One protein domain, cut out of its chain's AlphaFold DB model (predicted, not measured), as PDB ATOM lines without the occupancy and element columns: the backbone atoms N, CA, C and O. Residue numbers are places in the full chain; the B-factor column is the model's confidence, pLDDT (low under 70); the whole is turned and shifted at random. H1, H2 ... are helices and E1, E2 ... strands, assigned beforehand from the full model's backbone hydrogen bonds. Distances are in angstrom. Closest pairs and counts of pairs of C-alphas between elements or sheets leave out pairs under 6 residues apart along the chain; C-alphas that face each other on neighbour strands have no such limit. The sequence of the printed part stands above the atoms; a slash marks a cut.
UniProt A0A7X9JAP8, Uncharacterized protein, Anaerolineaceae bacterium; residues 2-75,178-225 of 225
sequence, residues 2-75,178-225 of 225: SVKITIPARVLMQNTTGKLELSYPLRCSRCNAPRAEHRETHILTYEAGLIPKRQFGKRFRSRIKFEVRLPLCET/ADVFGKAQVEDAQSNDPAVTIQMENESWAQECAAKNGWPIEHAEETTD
ATOM      1  N   SER A   2      34.269  12.091 134.584       87.06
ATOM      2  CA  SER A   2      34.943  10.949 135.209       87.06
ATOM      3  C   SER A   2      36.100  11.395 136.104       87.06
ATOM      4  O   SER A   2      36.776  12.387 135.827       87.06
ATOM      5  N   VAL A   3      36.352  10.631 137.157       92.31
ATOM      6  CA  VAL A   3      37.391  10.877 138.154       92.31
ATOM      7  C   VAL A   3      38.391   9.736 138.137       92.31
ATOM      8  O   VAL A   3      38.024   8.572 137.980       92.31
ATOM      9  N   LYS A   4      39.664  10.075 138.313       94.56
ATOM     10  CA  LYS A   4      40.793   9.159 138.241       94.56
ATOM     11  C   LYS A   4      41.505   9.078 139.588       94.56
ATOM     12  O   LYS A   4      42.056  10.060 140.074       94.56
ATOM     13  N   ILE A   5      41.533   7.883 140.168       95.31
ATOM     14  CA  ILE A   5      42.289   7.548 141.378       95.31
ATOM     15  C   ILE A   5      43.616   6.922 140.955       95.31
ATOM     16  O   ILE A   5      43.635   5.969 140.170       95.31
ATOM     17  N   THR A   6      44.726   7.408 141.507       95.12
ATOM     18  CA  THR A   6      46.051   6.837 141.241       95.12
ATOM     19  C   THR A   6      46.602   6.144 142.484       95.12
ATOM     20  O   THR A   6      46.810   6.762 143.525       95.12
ATOM     21  N   ILE A   7      46.865   4.842 142.371       94.31
ATOM     22  CA  ILE A   7      47.335   3.997 143.470       94.31
ATOM     23  C   ILE A   7      48.844   3.769 143.324       94.31
ATOM     24  O   ILE A   7      49.290   3.297 142.270       94.31
ATOM     25  N   PRO A   8      49.642   4.071 144.363       94.31
ATOM     26  CA  PRO A   8      51.092   3.948 144.295       94.31
ATOM     27  C   PRO A   8      51.572   2.494 144.413       94.31
ATOM     28  O   PRO A   8      50.949   1.664 145.081       94.31
ATOM     29  N   ALA A   9      52.732   2.202 143.825       91.62
ATOM     30  CA  ALA A   9      53.343   0.876 143.765       91.62
ATOM     31  C   ALA A   9      53.558   0.247 145.142       91.62
ATOM     32  O   ALA A   9      53.369  -0.960 145.293       91.62
ATOM     33  N   ARG A  10      53.850   1.051 146.175       92.88
ATOM     34  CA  ARG A  10      53.969   0.580 147.564       92.88
ATOM     35  C   ARG A  10      52.777  -0.245 148.026       92.88
ATOM     36  O   ARG A  10      52.971  -1.230 148.726       92.88
ATOM     37  N   VAL A  11      51.563   0.123 147.609       91.56
ATOM     38  CA  VAL A  11      50.335  -0.580 148.003       91.56
ATOM     39  C   VAL A  11      50.329  -1.982 147.405       91.56
ATOM     40  O   VAL A  11      49.975  -2.936 148.088       91.56
ATOM     41  N   LEU A  12      50.778  -2.131 146.157       90.12
ATOM     42  CA  LEU A  12      50.893  -3.438 145.511       90.12
ATOM     43  C   LEU A  12      52.042  -4.264 146.089       90.12
ATOM     44  O   LEU A  12      51.875  -5.458 146.311       90.12
ATOM     45  N   MET A  13      53.193  -3.642 146.354       86.94
ATOM     46  CA  MET A  13      54.372  -4.330 146.894       86.94
ATOM     47  C   MET A  13      54.154  -4.824 148.329       86.94
ATOM     48  O   MET A  13      54.693  -5.859 148.708       86.94
ATOM     49  N   GLN A  14      53.358  -4.103 149.123       87.94
ATOM     50  CA  GLN A  14      52.976  -4.502 150.482       87.94
ATOM     51  C   GLN A  14      51.831  -5.524 150.495       87.94
ATOM     52  O   GLN A  14      51.610  -6.190 151.508       87.94
ATOM     53  N   ASN A  15      51.097  -5.665 149.390       85.44
ATOM     54  CA  ASN A  15      49.958  -6.563 149.315       85.44
ATOM     55  C   ASN A  15      50.393  -8.000 149.010       85.44
ATOM     56  O   ASN A  15      50.632  -8.383 147.867       85.44
ATOM     57  N   THR A  16      50.414  -8.831 150.046       80.62
ATOM     58  CA  THR A  16      50.794 -10.246 149.945       80.62
ATOM     59  C   THR A  16      49.706 -11.134 149.342       80.62
ATOM     60  O   THR A  16      49.999 -12.236 148.887       80.62
ATOM     61  N   THR A  17      48.451 -10.677 149.311       86.44
ATOM     62  CA  THR A  17      47.316 -11.492 148.845       86.44
ATOM     63  C   THR A  17      47.160 -11.506 147.325       86.44
ATOM     64  O   THR A  17      46.405 -12.319 146.794       86.44
ATOM     65  N   GLY A  18      47.829 -10.583 146.622       88.44
ATOM     66  CA  GLY A  18      47.620 -10.349 145.192       88.44
ATOM     67  C   GLY A  18      46.237  -9.776 144.859       88.44
ATOM     68  O   GLY A  18      45.855  -9.768 143.692       88.44
ATOM     69  N   LYS A  19      45.470  -9.313 145.856       92.00
ATOM     70  CA  LYS A  19      44.109  -8.784 145.695       92.00
ATOM     71  C   LYS A  19      43.988  -7.424 146.361       92.00
ATOM     72  O   LYS A  19      44.093  -7.305 147.579       92.00
ATOM     73  N   LEU A  20      43.794  -6.387 145.566       93.00
ATOM     74  CA  LEU A  20      43.543  -5.030 146.015       93.00
ATOM     75  C   LEU A  20      42.029  -4.817 146.117       93.00
ATOM     76  O   LEU A  20      41.362  -4.550 145.119       93.00
ATOM     77  N   GLU A  21      41.483  -4.980 147.322       91.94
ATOM     78  CA  GLU A  21      40.048  -4.821 147.580       91.94
ATOM     79  C   GLU A  21      39.733  -3.396 148.052       91.94
ATOM     80  O   GLU A  21      40.106  -3.005 149.158       91.94
ATOM     81  N   LEU A  22      39.015  -2.623 147.234       92.56
ATOM     82  CA  LEU A  22      38.590  -1.267 147.580       92.56
ATOM     83  C   LEU A  22      37.228  -1.315 148.287       92.56
ATOM     84  O   LEU A  22      36.201  -0.954 147.731       92.56
ATOM     85  N   SER A  23      37.203  -1.796 149.530       86.88
ATOM     86  CA  SER A  23      35.960  -2.039 150.285       86.88
ATOM     87  C   SER A  23      35.300  -0.792 150.889       86.88
ATOM     88  O   SER A  23      34.292  -0.913 151.585       86.88
ATOM     89  N   TYR A  24      35.856   0.401 150.668       89.81
ATOM     90  CA  TYR A  24      35.332   1.652 151.211       89.81
ATOM     91  C   TYR A  24      35.161   2.710 150.115       89.81
ATOM     92  O   TYR A  24      36.095   2.878 149.329       89.81
ATOM     93  N   PRO A  25      34.051   3.473 150.128       91.25
ATOM     94  CA  PRO A  25      32.921   3.386 151.069       91.25
ATOM     95  C   PRO A  25      32.075   2.105 150.900       91.25
ATOM     96  O   PRO A  25      32.118   1.460 149.857       91.25
ATOM     97  N   LEU A  26      31.317   1.719 151.942       91.25
ATOM     98  CA  LEU A  26      30.480   0.497 151.990       91.25
ATOM     99  C   LEU A  26      29.191   0.642 151.153       91.25
ATOM    100  O   LEU A  26      28.083   0.431 151.638       91.25
ATOM    101  N   ARG A  27      29.335   1.063 149.900       93.81
ATOM    102  CA  ARG A  27      28.253   1.264 148.933       93.81
ATOM    103  C   ARG A  27      28.761   0.979 147.524       93.81
ATOM    104  O   ARG A  27      29.967   0.870 147.302       93.81
ATOM    105  N   CYS A  28      27.836   0.842 146.582       93.75
ATOM    106  CA  CYS A  28      28.148   0.541 145.190       93.75
ATOM    107  C   CYS A  28      29.054   1.621 144.588       93.75
ATOM    108  O   CYS A  28      28.717   2.806 144.632       93.75
ATOM    109  N   SER A  29      30.159   1.188 143.983       93.69
ATOM    110  CA  SER A  29      31.113   2.058 143.293       93.69
ATOM    111  C   SER A  29      30.521   2.752 142.071       93.69
ATOM    112  O   SER A  29      30.955   3.849 141.761       93.69
ATOM    113  N   ARG A  30      29.469   2.212 141.440       92.25
ATOM    114  CA  ARG A  30      28.806   2.857 140.289       92.25
ATOM    115  C   ARG A  30      27.656   3.783 140.681       92.25
ATOM    116  O   ARG A  30      27.661   4.950 140.325       92.25
ATOM    117  N   CYS A  31      26.678   3.279 141.438       91.06
ATOM    118  CA  CYS A  31      25.410   3.986 141.675       91.06
ATOM    119  C   CYS A  31      25.178   4.455 143.122       91.06
ATOM    120  O   CYS A  31      24.078   4.887 143.454       91.06
ATOM    121  N   ASN A  32      26.162   4.319 144.017       91.81
ATOM    122  CA  ASN A  32      26.046   4.651 145.447       91.81
ATOM    123  C   ASN A  32      24.976   3.884 146.245       91.81
ATOM    124  O   ASN A  32      24.732   4.217 147.406       91.81
ATOM    125  N   ALA A  33      24.374   2.831 145.684       91.31
ATOM    126  CA  ALA A  33      23.426   1.994 146.411       91.31
ATOM    127  C   ALA A  33      24.060   1.392 147.688       91.31
ATOM    128  O   ALA A  33      25.206   0.936 147.647       91.31
ATOM    129  N   PRO A  34      23.326   1.331 148.814       87.50
ATOM    130  CA  PRO A  34      23.879   1.015 150.136       87.50
ATOM    131  C   PRO A  34      24.287  -0.453 150.326       87.50
ATOM    132  O   PRO A  34      24.944  -0.784 151.306       87.50
ATOM    133  N   ARG A  35      23.886  -1.355 149.424       82.44
ATOM    134  CA  ARG A  35      24.242  -2.779 149.478       82.44
ATOM    135  C   ARG A  35      25.177  -3.107 148.330       82.44
ATOM    136  O   ARG A  35      24.757  -3.058 147.176       82.44
ATOM    137  N   ALA A  36      26.421  -3.446 148.655       82.31
ATOM    138  CA  ALA A  36      27.425  -3.837 147.676       82.31
ATOM    139  C   ALA A  36      28.027  -5.209 148.013       82.31
ATOM    140  O   ALA A  36      29.133  -5.321 148.538       82.31
ATOM    141  N   GLU A  37      27.233  -6.252 147.772       86.56
ATOM    142  CA  GLU A  37      27.592  -7.651 148.047       86.56
ATOM    143  C   GLU A  37      28.418  -8.280 146.914       86.56
ATOM    144  O   GLU A  37      29.148  -9.246 147.139       86.56
ATOM    145  N   HIS A  38      28.326  -7.716 145.709       89.44
ATOM    146  CA  HIS A  38      29.039  -8.177 144.523       89.44
ATOM    147  C   HIS A  38      30.311  -7.369 144.292       89.44
ATOM    148  O   HIS A  38      30.508  -6.310 144.901       89.44
ATOM    149  N   ARG A  39      31.196  -7.869 143.422       90.31
ATOM    150  CA  ARG A  39      32.464  -7.202 143.140       90.31
ATOM    151  C   ARG A  39      32.806  -7.211 141.657       90.31
ATOM    152  O   ARG A  39      32.916  -8.260 141.039       90.31
ATOM    153  N   GLU A  40      33.095  -6.032 141.130       91.38
ATOM    154  CA  GLU A  40      33.782  -5.881 139.853       91.38
ATOM    155  C   GLU A  40      35.239  -6.306 140.036       91.38
ATOM    156  O   GLU A  40      35.900  -5.817 140.953       91.38
ATOM    157  N   THR A  41      35.749  -7.215 139.204       92.38
ATOM    158  CA  THR A  41      37.137  -7.694 139.307       92.38
ATOM    159  C   THR A  41      37.926  -7.379 138.037       92.38
ATOM    160  O   THR A  41      37.511  -7.720 136.931       92.38
ATOM    161  N   HIS A  42      39.108  -6.779 138.193       92.44
ATOM    162  CA  HIS A  42      40.046  -6.498 137.104       92.44
ATOM    163  C   HIS A  42      41.364  -7.207 137.375       92.44
ATOM    164  O   HIS A  42      42.026  -6.944 138.377       92.44
ATOM    165  N   ILE A  43      41.755  -8.108 136.478       91.56
ATOM    166  CA  ILE A  43      43.039  -8.802 136.559       91.56
ATOM    167  C   ILE A  43      44.069  -7.956 135.820       91.56
ATOM    168  O   ILE A  43      43.973  -7.771 134.610       91.56
ATOM    169  N   LEU A  44      45.073  -7.470 136.543       93.56
ATOM    170  CA  LEU A  44      46.076  -6.547 136.025       93.56
ATOM    171  C   LEU A  44      47.480  -7.073 136.287       93.56
ATOM    172  O   LEU A  44      47.712  -7.973 137.098       93.56
ATOM    173  N   THR A  45      48.439  -6.501 135.568       93.38
ATOM    174  CA  THR A  45      49.860  -6.732 135.808       93.38
ATOM    175  C   THR A  45      50.560  -5.386 135.897       93.38
ATOM    176  O   THR A  45      50.430  -4.566 134.996       93.38
ATOM    177  N   TYR A  46      51.282  -5.163 136.992       93.25
ATOM    178  CA  TYR A  46      52.200  -4.043 137.148       93.25
ATOM    179  C   TYR A  46      53.588  -4.491 136.701       93.25
ATOM    180  O   TYR A  46      54.068  -5.552 137.117       93.25
ATOM    181  N   GLU A  47      54.215  -3.701 135.837       92.31
ATOM    182  CA  GLU A  47      55.491  -4.030 135.205       92.31
ATOM    183  C   GLU A  47      56.476  -2.871 135.390       92.31
ATOM    184  O   GLU A  47      56.161  -1.732 135.063       92.31
ATOM    185  N   ALA A  48      57.672  -3.147 135.916       91.88
ATOM    186  CA  ALA A  48      58.677  -2.116 136.180       91.88
ATOM    187  C   ALA A  48      60.113  -2.601 135.947       91.88
ATOM    188  O   ALA A  48      60.425  -3.787 136.104       91.88
ATOM    189  N   GLY A  49      61.002  -1.674 135.591       89.75
ATOM    190  CA  GLY A  49      62.412  -1.938 135.319       89.75
ATOM    191  C   GLY A  49      62.594  -2.729 134.030       89.75
ATOM    192  O   GLY A  49      62.953  -3.909 134.064       89.75
ATOM    193  N   LEU A  50      62.311  -2.113 132.882       89.06
ATOM    194  CA  LEU A  50      62.518  -2.728 131.574       89.06
ATOM    195  C   LEU A  50      63.994  -3.108 131.418       89.06
ATOM    196  O   LEU A  50      64.882  -2.274 131.561       89.06
ATOM    197  N   ILE A  51      64.267  -4.371 131.099       86.56
ATOM    198  CA  ILE A  51      65.629  -4.872 130.912       86.56
ATOM    199  C   ILE A  51      66.070  -4.540 129.477       86.56
ATOM    200  O   ILE A  51      65.567  -5.166 128.538       86.56
ATOM    201  N   PRO A  52      67.004  -3.590 129.266       77.62
ATOM    202  CA  PRO A  52      67.473  -3.265 127.926       77.62
ATOM    203  C   PRO A  52      68.305  -4.428 127.356       77.62
ATOM    204  O   PRO A  52      69.044  -5.086 128.086       77.62
ATOM    205  N   LYS A  53      68.232  -4.635 126.031       68.75
ATOM    206  CA  LYS A  53      69.046  -5.591 125.238       68.75
ATOM    207  C   LYS A  53      68.667  -7.080 125.319       68.75
ATOM    208  O   LYS A  53      69.536  -7.938 125.470       68.75
ATOM    209  N   ARG A  54      67.395  -7.432 125.113       62.56
ATOM    210  CA  ARG A  54      67.036  -8.809 124.719       62.56
ATOM    211  C   ARG A  54      66.581  -8.869 123.268       62.56
ATOM    212  O   ARG A  54      65.823  -8.020 122.823       62.56
ATOM    213  N   GLN A  55      67.050  -9.898 122.558       62.69
ATOM    214  CA  GLN A  55      66.732 -10.148 121.147       62.69
ATOM    215  C   GLN A  55      65.247 -10.486 120.918       62.69
ATOM    216  O   GLN A  55      64.763 -10.333 119.805       62.69
ATOM    217  N   PHE A  56      64.514 -10.897 121.965       66.94
ATOM    218  CA  PHE A  56      63.097 -11.252 121.879       66.94
ATOM    219  C   PHE A  56      62.311 -10.793 123.116       66.94
ATOM    220  O   PHE A  56      62.601 -11.215 124.239       66.94
ATOM    221  N   GLY A  57      61.284  -9.972 122.882       71.19
ATOM    222  CA  GLY A  57      60.266  -9.576 123.861       71.19
ATOM    223  C   GLY A  57      60.686  -8.504 124.877       71.19
ATOM    224  O   GLY A  57      61.860  -8.343 125.211       71.19
ATOM    225  N   LYS A  58      59.692  -7.778 125.408       80.31
ATOM    226  CA  LYS A  58      59.867  -6.867 126.550       80.31
ATOM    227  C   LYS A  58      59.873  -7.697 127.836       80.31
ATOM    228  O   LYS A  58      58.936  -8.452 128.084       80.31
ATOM    229  N   ARG A  59      60.924  -7.580 128.649       86.06
ATOM    230  CA  ARG A  59      61.002  -8.211 129.973       86.06
ATOM    231  C   ARG A  59      61.268  -7.142 131.019       86.06
ATOM    232  O   ARG A  59      62.181  -6.340 130.854       86.06
ATOM    233  N   PHE A  60      60.493  -7.182 132.090       88.06
ATOM    234  CA  PHE A  60      60.598  -6.274 133.223       88.06
ATOM    235  C   PHE A  60      61.244  -6.994 134.410       88.06
ATOM    236  O   PHE A  60      61.133  -8.220 134.530       88.06
ATOM    237  N   ARG A  61      61.964  -6.253 135.254       87.75
ATOM    238  CA  ARG A  61      62.601  -6.759 136.479       87.75
ATOM    239  C   ARG A  61      61.563  -7.111 137.533       87.75
ATOM    240  O   ARG A  61      61.670  -8.159 138.159       87.75
ATOM    241  N   SER A  62      60.552  -6.260 137.679       88.06
ATOM    242  CA  SER A  62      59.391  -6.511 138.520       88.06
ATOM    243  C   SER A  62      58.171  -6.742 137.642       88.06
ATOM    244  O   SER A  62      57.895  -5.972 136.721       88.06
ATOM    245  N   ARG A  63      57.452  -7.826 137.925       90.88
ATOM    246  CA  ARG A  63      56.180  -8.160 137.289       90.88
ATOM    247  C   ARG A  63      55.250  -8.710 138.353       90.88
ATOM    248  O   ARG A  63      55.405  -9.855 138.773       90.88
ATOM    249  N   ILE A  64      54.302  -7.895 138.792       90.88
ATOM    250  CA  ILE A  64      53.356  -8.248 139.851       90.88
ATOM    251  C   ILE A  64      51.982  -8.385 139.209       90.88
ATOM    252  O   ILE A  64      51.429  -7.405 138.716       90.88
ATOM    253  N   LYS A  65      51.435  -9.600 139.193       93.06
ATOM    254  CA  LYS A  65      50.049  -9.850 138.779       93.06
ATOM    255  C   LYS A  65      49.141  -9.723 139.998       93.06
ATOM    256  O   LYS A  65      49.436 -10.321 141.029       93.06
ATOM    257  N   PHE A  66      48.056  -8.970 139.876       93.25
ATOM    258  CA  PHE A  66      47.120  -8.732 140.973       93.25
ATOM    259  C   PHE A  66      45.695  -8.511 140.452       93.25
ATOM    260  O   PHE A  66      45.475  -8.279 139.264       93.25
ATOM    261  N   GLU A  67      44.725  -8.604 141.352       93.56
ATOM    262  CA  GLU A  67      43.313  -8.333 141.089       93.56
ATOM    263  C   GLU A  67      42.899  -7.033 141.775       93.56
ATOM    264  O   GLU A  67      43.155  -6.869 142.963       93.56
ATOM    265  N   VAL A  68      42.224  -6.134 141.069       94.25
ATOM    266  CA  VAL A  68      41.534  -4.982 141.667       94.25
ATOM    267  C   VAL A  68      40.068  -5.332 141.804       94.25
ATOM    268  O   VAL A  68      39.466  -5.794 140.837       94.25
ATOM    269  N   ARG A  69      39.503  -5.131 142.996       94.00
ATOM    270  CA  ARG A  69      38.101  -5.440 143.280       94.00
ATOM    271  C   ARG A  69      37.352  -4.209 143.760       94.00
ATOM    272  O   ARG A  69      37.708  -3.655 144.802       94.00
ATOM    273  N   LEU A  70      36.306  -3.830 143.031       93.94
ATOM    274  CA  LEU A  70      35.423  -2.709 143.354       93.94
ATOM    275  C   LEU A  70      34.049  -3.239 143.794       93.94
ATOM    276  O   LEU A  70      33.543  -4.183 143.196       93.94
ATOM    277  N   PRO A  71      33.426  -2.674 144.836       93.69
ATOM    278  CA  PRO A  71      32.146  -3.143 145.351       93.69
ATOM    279  C   PRO A  71      30.998  -2.707 144.429       93.69
ATOM    280  O   PRO A  71      30.925  -1.544 144.027       93.69
ATOM    281  N   LEU A  72      30.076  -3.621 144.124       93.12
ATOM    282  CA  LEU A  72      28.896  -3.386 143.289       93.12
ATOM    283  C   LEU A  72      27.617  -3.870 143.977       93.12
ATOM    284  O   LEU A  72      27.610  -4.879 144.685       93.12
ATOM    285  N   CYS A  73      26.509  -3.169 143.732       92.12
ATOM    286  CA  CYS A  73      25.179  -3.691 144.041       92.12
ATOM    287  C   CYS A  73      24.760  -4.762 143.024       92.12
ATOM    288  O   CYS A  73      25.349  -4.876 141.950       92.12
ATOM    289  N   GLU A  74      23.711  -5.521 143.342       90.69
ATOM    290  CA  GLU A  74      23.205  -6.593 142.474       90.69
ATOM    291  C   GLU A  74      22.869  -6.097 141.058       90.69
ATOM    292  O   GLU A  74      23.259  -6.722 140.075       90.69
ATOM    293  N   THR A  75      22.205  -4.944 140.932       91.50
ATOM    294  CA  THR A  75      21.815  -4.392 139.625       91.50
ATOM    295  C   THR A  75      23.029  -4.012 138.775       91.50
ATOM    296  O   THR A  75      23.104  -4.410 137.614       91.50
ATOM    297  N   ALA A 178      34.181   0.597 135.486       91.50
ATOM    298  CA  ALA A 178      35.359   1.378 135.830       91.50
ATOM    299  C   ALA A 178      36.527   0.979 134.918       91.50
ATOM    300  O   ALA A 178      36.852  -0.202 134.760       91.50
ATOM    301  N   ASP A 179      37.203   1.971 134.360       92.00
ATOM    302  CA  ASP A 179      38.379   1.752 133.537       92.00
ATOM    303  C   ASP A 179      39.605   1.632 134.440       92.00
ATOM    304  O   ASP A 179      40.053   2.595 135.070       92.00
ATOM    305  N   VAL A 180      40.146   0.416 134.540       93.31
ATOM    306  CA  VAL A 180      41.278   0.125 135.424       93.31
ATOM    307  C   VAL A 180      42.509  -0.279 134.632       93.31
ATOM    308  O   VAL A 180      42.521  -1.291 133.933       93.31
ATOM    309  N   PHE A 181      43.589   0.475 134.821       92.56
ATOM    310  CA  PHE A 181      44.846   0.295 134.108       92.56
ATOM    311  C   PHE A 181      45.993   0.003 135.073       92.56
ATOM    312  O   PHE A 181      46.240   0.751 136.020       92.56
ATOM    313  N   GLY A 182      46.733  -1.075 134.804       91.06
ATOM    314  CA  GLY A 182      48.052  -1.304 135.394       91.06
ATOM    315  C   GLY A 182      49.114  -0.556 134.590       91.06
ATOM    316  O   GLY A 182      49.117  -0.624 133.361       91.06
ATOM    317  N   LYS A 183      50.014   0.164 135.261       91.94
ATOM    318  CA  LYS A 183      51.109   0.869 134.587       91.94
ATOM    319  C   LYS A 183      52.287  -0.062 134.300       91.94
ATOM    320  O   LYS A 183      52.625  -0.939 135.095       91.94
ATOM    321  N   ALA A 184      52.921   0.181 133.156       88.75
ATOM    322  CA  ALA A 184      54.207  -0.390 132.791       88.75
ATOM    323  C   ALA A 184      55.241   0.738 132.727       88.75
ATOM    324  O   ALA A 184      55.063   1.699 131.976       88.75
ATOM    325  N   GLN A 185      56.314   0.628 133.502       89.38
ATOM    326  CA  GLN A 185      57.364   1.638 133.586       89.38
ATOM    327  C   GLN A 185      58.727   1.075 133.180       89.38
ATOM    328  O   GLN A 185      59.063  -0.086 133.425       89.38
ATOM    329  N   VAL A 186      59.511   1.919 132.510       86.62
ATOM    330  CA  VAL A 186      60.852   1.565 132.031       86.62
ATOM    331  C   VAL A 186      61.841   1.532 133.193       86.62
ATOM    332  O   VAL A 186      62.690   0.647 133.247       86.62
ATOM    333  N   GLU A 187      61.705   2.461 134.130       88.62
ATOM    334  CA  GLU A 187      62.559   2.575 135.309       88.62
ATOM    335  C   GLU A 187      62.180   1.554 136.386       88.62
ATOM    336  O   GLU A 187      61.072   1.008 136.392       88.62
ATOM    337  N   ASP A 188      63.120   1.265 137.287       86.12
ATOM    338  CA  ASP A 188      62.871   0.384 138.428       86.12
ATOM    339  C   ASP A 188      61.726   0.926 139.302       86.12
ATOM    340  O   ASP A 188      61.519   2.133 139.390       86.12
ATOM    341  N   ALA A 189      60.969   0.024 139.934       84.06
ATOM    342  CA  ALA A 189      59.817   0.390 140.757       84.06
ATOM    343  C   ALA A 189      60.233   1.250 141.955       84.06
ATOM    344  O   ALA A 189      60.908   0.753 142.862       84.06
ATOM    345  N   GLN A 190      59.781   2.503 142.004       88.50
ATOM    346  CA  GLN A 190      59.839   3.311 143.215       88.50
ATOM    347  C   GLN A 190      58.528   3.192 143.996       88.50
ATOM    348  O   GLN A 190      57.442   3.045 143.444       88.50
ATOM    349  N   SER A 191      58.622   3.291 145.322       85.06
ATOM    350  CA  SER A 191      57.495   3.135 146.256       85.06
ATOM    351  C   SER A 191      56.298   4.052 145.937       85.06
ATOM    352  O   SER A 191      55.141   3.640 146.044       85.06
ATOM    353  N   ASN A 192      56.569   5.286 145.507       88.75
ATOM    354  CA  ASN A 192      55.541   6.290 145.221       88.75
ATOM    355  C   ASN A 192      55.126   6.345 143.745       88.75
ATOM    356  O   ASN A 192      54.253   7.143 143.407       88.75
ATOM    357  N   ASP A 193      55.704   5.506 142.881       89.25
ATOM    358  CA  ASP A 193      55.337   5.498 141.469       89.25
ATOM    359  C   ASP A 193      53.884   5.063 141.297       89.25
ATOM    360  O   ASP A 193      53.408   4.174 142.011       89.25
ATOM    361  N   PRO A 194      53.154   5.651 140.342       91.12
ATOM    362  CA  PRO A 194      51.794   5.238 140.061       91.12
ATOM    363  C   PRO A 194      51.810   3.824 139.472       91.12
ATOM    364  O   PRO A 194      52.393   3.592 138.417       91.12
ATOM    365  N   ALA A 195      51.145   2.880 140.129       92.69
ATOM    366  CA  ALA A 195      51.084   1.496 139.668       92.69
ATOM    367  C   ALA A 195      49.728   1.126 139.074       92.69
ATOM    368  O   ALA A 195      49.668   0.356 138.114       92.69
ATOM    369  N   VAL A 196      48.649   1.684 139.625       94.56
ATOM    370  CA  VAL A 196      47.285   1.458 139.141       94.56
ATOM    371  C   VAL A 196      46.582   2.784 138.982       94.56
ATOM    372  O   VAL A 196      46.710   3.675 139.821       94.56
ATOM    373  N   THR A 197      45.814   2.895 137.918       95.00
ATOM    374  CA  THR A 197      44.906   4.001 137.682       95.00
ATOM    375  C   THR A 197      43.499   3.437 137.575       95.00
ATOM    376  O   THR A 197      43.281   2.513 136.798       95.00
ATOM    377  N   ILE A 198      42.570   3.969 138.367       95.06
ATOM    378  CA  ILE A 198      41.148   3.614 138.333       95.06
ATOM    379  C   ILE A 198      40.384   4.861 137.901       95.06
ATOM    380  O   ILE A 198      40.390   5.849 138.632       95.06
ATOM    381  N   GLN A 199      39.738   4.820 136.743       94.75
ATOM    382  CA  GLN A 199      38.870   5.878 136.241       94.75
ATOM    383  C   GLN A 199      37.409   5.433 136.350       94.75
ATOM    384  O   GLN A 199      37.063   4.315 135.982       94.75
ATOM    385  N   MET A 200      36.554   6.283 136.916       93.12
ATOM    386  CA  MET A 200      35.135   5.980 137.124       93.12
ATOM    387  C   MET A 200      34.283   7.247 137.122       93.12
ATOM    388  O   MET A 200      34.778   8.336 137.397       93.12
ATOM    389  N   GLU A 201      32.988   7.111 136.858       92.19
ATOM    390  CA  GLU A 201      32.060   8.250 136.815       92.19
ATOM    391  C   GLU A 201      31.556   8.688 138.194       92.19
ATOM    392  O   GLU A 201      31.195   9.846 138.394       92.19
ATOM    393  N   ASN A 202      31.547   7.782 139.173       92.44
ATOM    394  CA  ASN A 202      31.053   8.081 140.511       92.44
ATOM    395  C   ASN A 202      32.099   8.827 141.349       92.44
ATOM    396  O   ASN A 202      32.815   8.254 142.175       92.44
ATOM    397  N   GLU A 203      32.142  10.136 141.146       93.19
ATOM    398  CA  GLU A 203      33.046  11.058 141.823       93.19
ATOM    399  C   GLU A 203      32.970  10.957 143.353       93.19
ATOM    400  O   GLU A 203      33.999  10.850 144.015       93.19
ATOM    401  N   SER A 204      31.760  10.928 143.918       93.88
ATOM    402  CA  SER A 204      31.566  10.891 145.377       93.88
ATOM    403  C   SER A 204      32.184   9.647 146.026       93.88
ATOM    404  O   SER A 204      32.841   9.734 147.065       93.88
ATOM    405  N   TRP A 205      32.032   8.487 145.383       94.56
ATOM    406  CA  TRP A 205      32.639   7.246 145.845       94.56
ATOM    407  C   TRP A 205      34.162   7.299 145.718       94.56
ATOM    408  O   TRP A 205      34.870   6.936 146.660       94.56
ATOM    409  N   ALA A 206      34.665   7.791 144.580       94.69
ATOM    410  CA  ALA A 206      36.094   7.917 144.321       94.69
ATOM    411  C   ALA A 206      36.782   8.832 145.344       94.69
ATOM    412  O   ALA A 206      37.819   8.459 145.895       94.69
ATOM    413  N   GLN A 207      36.174   9.982 145.647       95.06
ATOM    414  CA  GLN A 207      36.645  10.948 146.640       95.06
ATOM    415  C   GLN A 207      36.761  10.341 148.034       95.06
ATOM    416  O   GLN A 207      37.823  10.420 148.648       95.06
ATOM    417  N   GLU A 208      35.713   9.679 148.520       95.44
ATOM    418  CA  GLU A 208      35.738   9.029 149.834       95.44
ATOM    419  C   GLU A 208      36.768   7.894 149.892       95.44
ATOM    420  O   GLU A 208      37.496   7.752 150.881       95.44
ATOM    421  N   CYS A 209      36.865   7.104 148.820       95.25
ATOM    422  CA  CYS A 209      37.829   6.017 148.721       95.25
ATOM    423  C   CYS A 209      39.271   6.536 148.775       95.25
ATOM    424  O   CYS A 209      40.088   6.044 149.562       95.25
ATOM    425  N   ALA A 210      39.591   7.555 147.977       94.94
ATOM    426  CA  ALA A 210      40.932   8.114 147.935       94.94
ATOM    427  C   ALA A 210      41.276   8.877 149.218       94.94
ATOM    428  O   ALA A 210      42.382   8.714 149.728       94.94
ATOM    429  N   ALA A 211      40.329   9.630 149.789       95.44
ATOM    430  CA  ALA A 211      40.522  10.351 151.045       95.44
ATOM    431  C   ALA A 211      40.877   9.399 152.194       95.44
ATOM    432  O   ALA A 211      41.818   9.659 152.944       95.44
ATOM    433  N   LYS A 212      40.195   8.250 152.295       95.94
ATOM    434  CA  LYS A 212      40.503   7.238 153.318       95.94
ATOM    435  C   LYS A 212      41.911   6.657 153.177       95.94
ATOM    436  O   LYS A 212      42.541   6.341 154.183       95.94
ATOM    437  N   ASN A 213      42.388   6.480 151.947       93.75
ATOM    438  CA  ASN A 213      43.675   5.839 151.676       93.75
ATOM    439  C   ASN A 213      44.827   6.834 151.433       93.75
ATOM    440  O   ASN A 213      45.969   6.413 151.237       93.75
ATOM    441  N   GLY A 214      44.545   8.142 151.442       94.06
ATOM    442  CA  GLY A 214      45.509   9.191 151.107       94.06
ATOM    443  C   GLY A 214      46.028   9.083 149.671       94.06
ATOM    444  O   GLY A 214      47.226   9.255 149.439       94.06
ATOM    445  N   TRP A 215      45.162   8.721 148.720       95.00
ATOM    446  CA  TRP A 215      45.523   8.597 147.307       95.00
ATOM    447  C   TRP A 215      45.204   9.875 146.525       95.00
ATOM    448  O   TRP A 215      44.196  10.525 146.806       95.00
ATOM    449  N   PRO A 216      46.039  10.246 145.540       93.62
ATOM    450  CA  PRO A 216      45.759  11.375 144.666       93.62
ATOM    451  C   PRO A 216      44.553  11.101 143.757       93.62
ATOM    452  O   PRO A 216      44.388   9.994 143.227       93.62
ATOM    453  N   ILE A 217      43.747  12.146 143.571       93.38
ATOM    454  CA  ILE A 217      42.632  12.204 142.630       93.38
ATOM    455  C   ILE A 217      42.941  13.242 141.560       93.38
ATOM    456  O   ILE A 217      43.370  14.352 141.869       93.38
ATOM    457  N   GLU A 218      42.667  12.881 140.316       93.25
ATOM    458  CA  GLU A 218      42.672  13.773 139.163       93.25
ATOM    459  C   GLU A 218      41.271  13.751 138.537       93.25
ATOM    460  O   GLU A 218      40.657  12.689 138.415       93.25
ATOM    461  N   HIS A 219      40.751  14.906 138.133       87.88
ATOM    462  CA  HIS A 219      39.547  14.959 137.305       87.88
ATOM    463  C   HIS A 219      39.980  14.756 135.857       87.88
ATOM    464  O   HIS A 219      40.903  15.429 135.398       87.88
ATOM    465  N   ALA A 220      39.375  13.798 135.153       77.00
ATOM    466  CA  ALA A 220      39.664  13.647 133.737       77.00
ATOM    467  C   ALA A 220      38.999  14.815 133.005       77.00
ATOM    468  O   ALA A 220      37.774  14.957 133.054       77.00
ATOM    469  N   GLU A 221      39.803  15.668 132.373       67.00
ATOM    470  CA  GLU A 221      39.288  16.650 131.426       67.00
ATOM    471  C   GLU A 221      38.662  15.882 130.257       67.00
ATOM    472  O   GLU A 221      39.259  14.934 129.741       67.00
ATOM    473  N   GLU A 222      37.435  16.249 129.883       56.88
ATOM    474  CA  GLU A 222      36.809  15.777 128.652       56.88
ATOM    475  C   GLU A 222      37.732  16.179 127.498       56.88
ATOM    476  O   GLU A 222      37.767  17.340 127.091       56.88
ATOM    477  N   THR A 223      38.522  15.235 126.984       49.22
ATOM    478  CA  THR A 223      39.130  15.368 125.662       49.22
ATOM    479  C   THR A 223      37.983  15.372 124.663       49.22
ATOM    480  O   THR A 223      37.530  14.321 124.215       49.22
ATOM    481  N   THR A 224      37.445  16.561 124.402       42.16
ATOM    482  CA  THR A 224      36.593  16.842 123.253       42.16
ATOM    483  C   THR A 224      37.458  16.702 122.006       42.16
ATOM    484  O   THR A 224      38.158  17.650 121.642       42.16
ATOM    485  N   ASP A 225      37.447  15.510 121.416       38.19
ATOM    486  CA  ASP A 225      37.859  15.279 120.029       38.19
ATOM    487  C   ASP A 225      36.679  15.536 119.077       38.19
ATOM    488  O   ASP A 225      35.541  15.114 119.403       38.19
TER     489      ASP A 225
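AT A GLANCE: This is residues 2 to 75 and 178 to 225 of the 225 residues of an uncharacterized protein of Anaerolineaceae bacterium (UniProt A0A7X9JAP8). A long two-stranded ribbon, E3 and E4, with short E2 along one side, makes one sheet of a small sandwich; a four-stranded sheet, E5 E6 E1 E7, is only partly face to face with it. H1 sits against both sheets, while H2 packs over E1 of the four-stranded sheet. The printed part has 122 residues, with two named helices and seven named strands in the order E1 H1 E2 E3 E4 E5 E6 H2 E7. The sheet E5 E6 E1 E7 is antiparallel and the sheet E2 E4 E3 is mixed; the class is mixed, helices and strands. The whole is compact, with a radius of gyration of the C-alphas of 15.7 A and spans of 52 by 39 by 25 A.

IN THESE COORDINATES: Find C-alpha 3 at (37.391, 10.877, 138.154); from there E1, residues 3 to 8, runs 16.5 A and meets H1, residues 9 to 14. Next come E2, residues 19 to 21, and E3, residues 38 to 50, 36.3 A long. Look for C-alpha 60 at (60.598, -6.274, 133.223), where E4 begins; it runs 33.4 A to residue 72. After the cut come E5, residues 179 to 182, E6, residues 194 to 200 and 16.9 A long, H2, residues 203 to 213 and 15.4 A long, and E7, residues 217 to 219, ending at C-alpha 219 (39.547, 14.959, 137.305).

HOW THE PARTS SIT: Start at E1, antiparallel to E6, with N 5 and O 198 at 2.8 A, and to E7, with N 4 and O 218 at 2.8 A. E5 and E6 form a hairpin, with N 181 and O 197 at 2.9 A. H2 lies over E1 at a height over the sheet of 9.1 A, along the strands, at 14 degrees to E1 on the local plane; H2 and the sheet E5 E6 E1 E7 are two layers, a helix on one face of a sheet. E6, H2 and E7 form a split strand-helix-strand unit, two strands running the same way with E1 between them, its crossover right-handed. In the other sheet E3 and E4 form a hairpin, N 44 and O 66 being 2.9 A apart, and E2 is parallel to E4, with N 20 and O 67 at 2.7 A. The sheets form a sandwich, two sheets face to face, their best planes 32 degrees apart; E3 and E5 touch, closest at the C-alphas of Tyr 46 and Gly 182, 5.3 A. H1 touches E6, closest at the C-alphas of Ala 9 and Ala 195, 4.7 A. In H1 and H2 every O i to N i+4 pair is within hydrogen-bond range.

THE WHOLE: The C-alphas farthest apart, of Pro 34 and Gln 55, are 52.9 A apart. Residues 76 to 177 are not printed, and C-alphas 75 and 178 are 15.2 A apart across the cut. The links E2 to E3 and E5 to E6 are long. Look for pLDDT under 70 at residues 53 to 56 and 221 to 225; the mean of the printed part is 88.3.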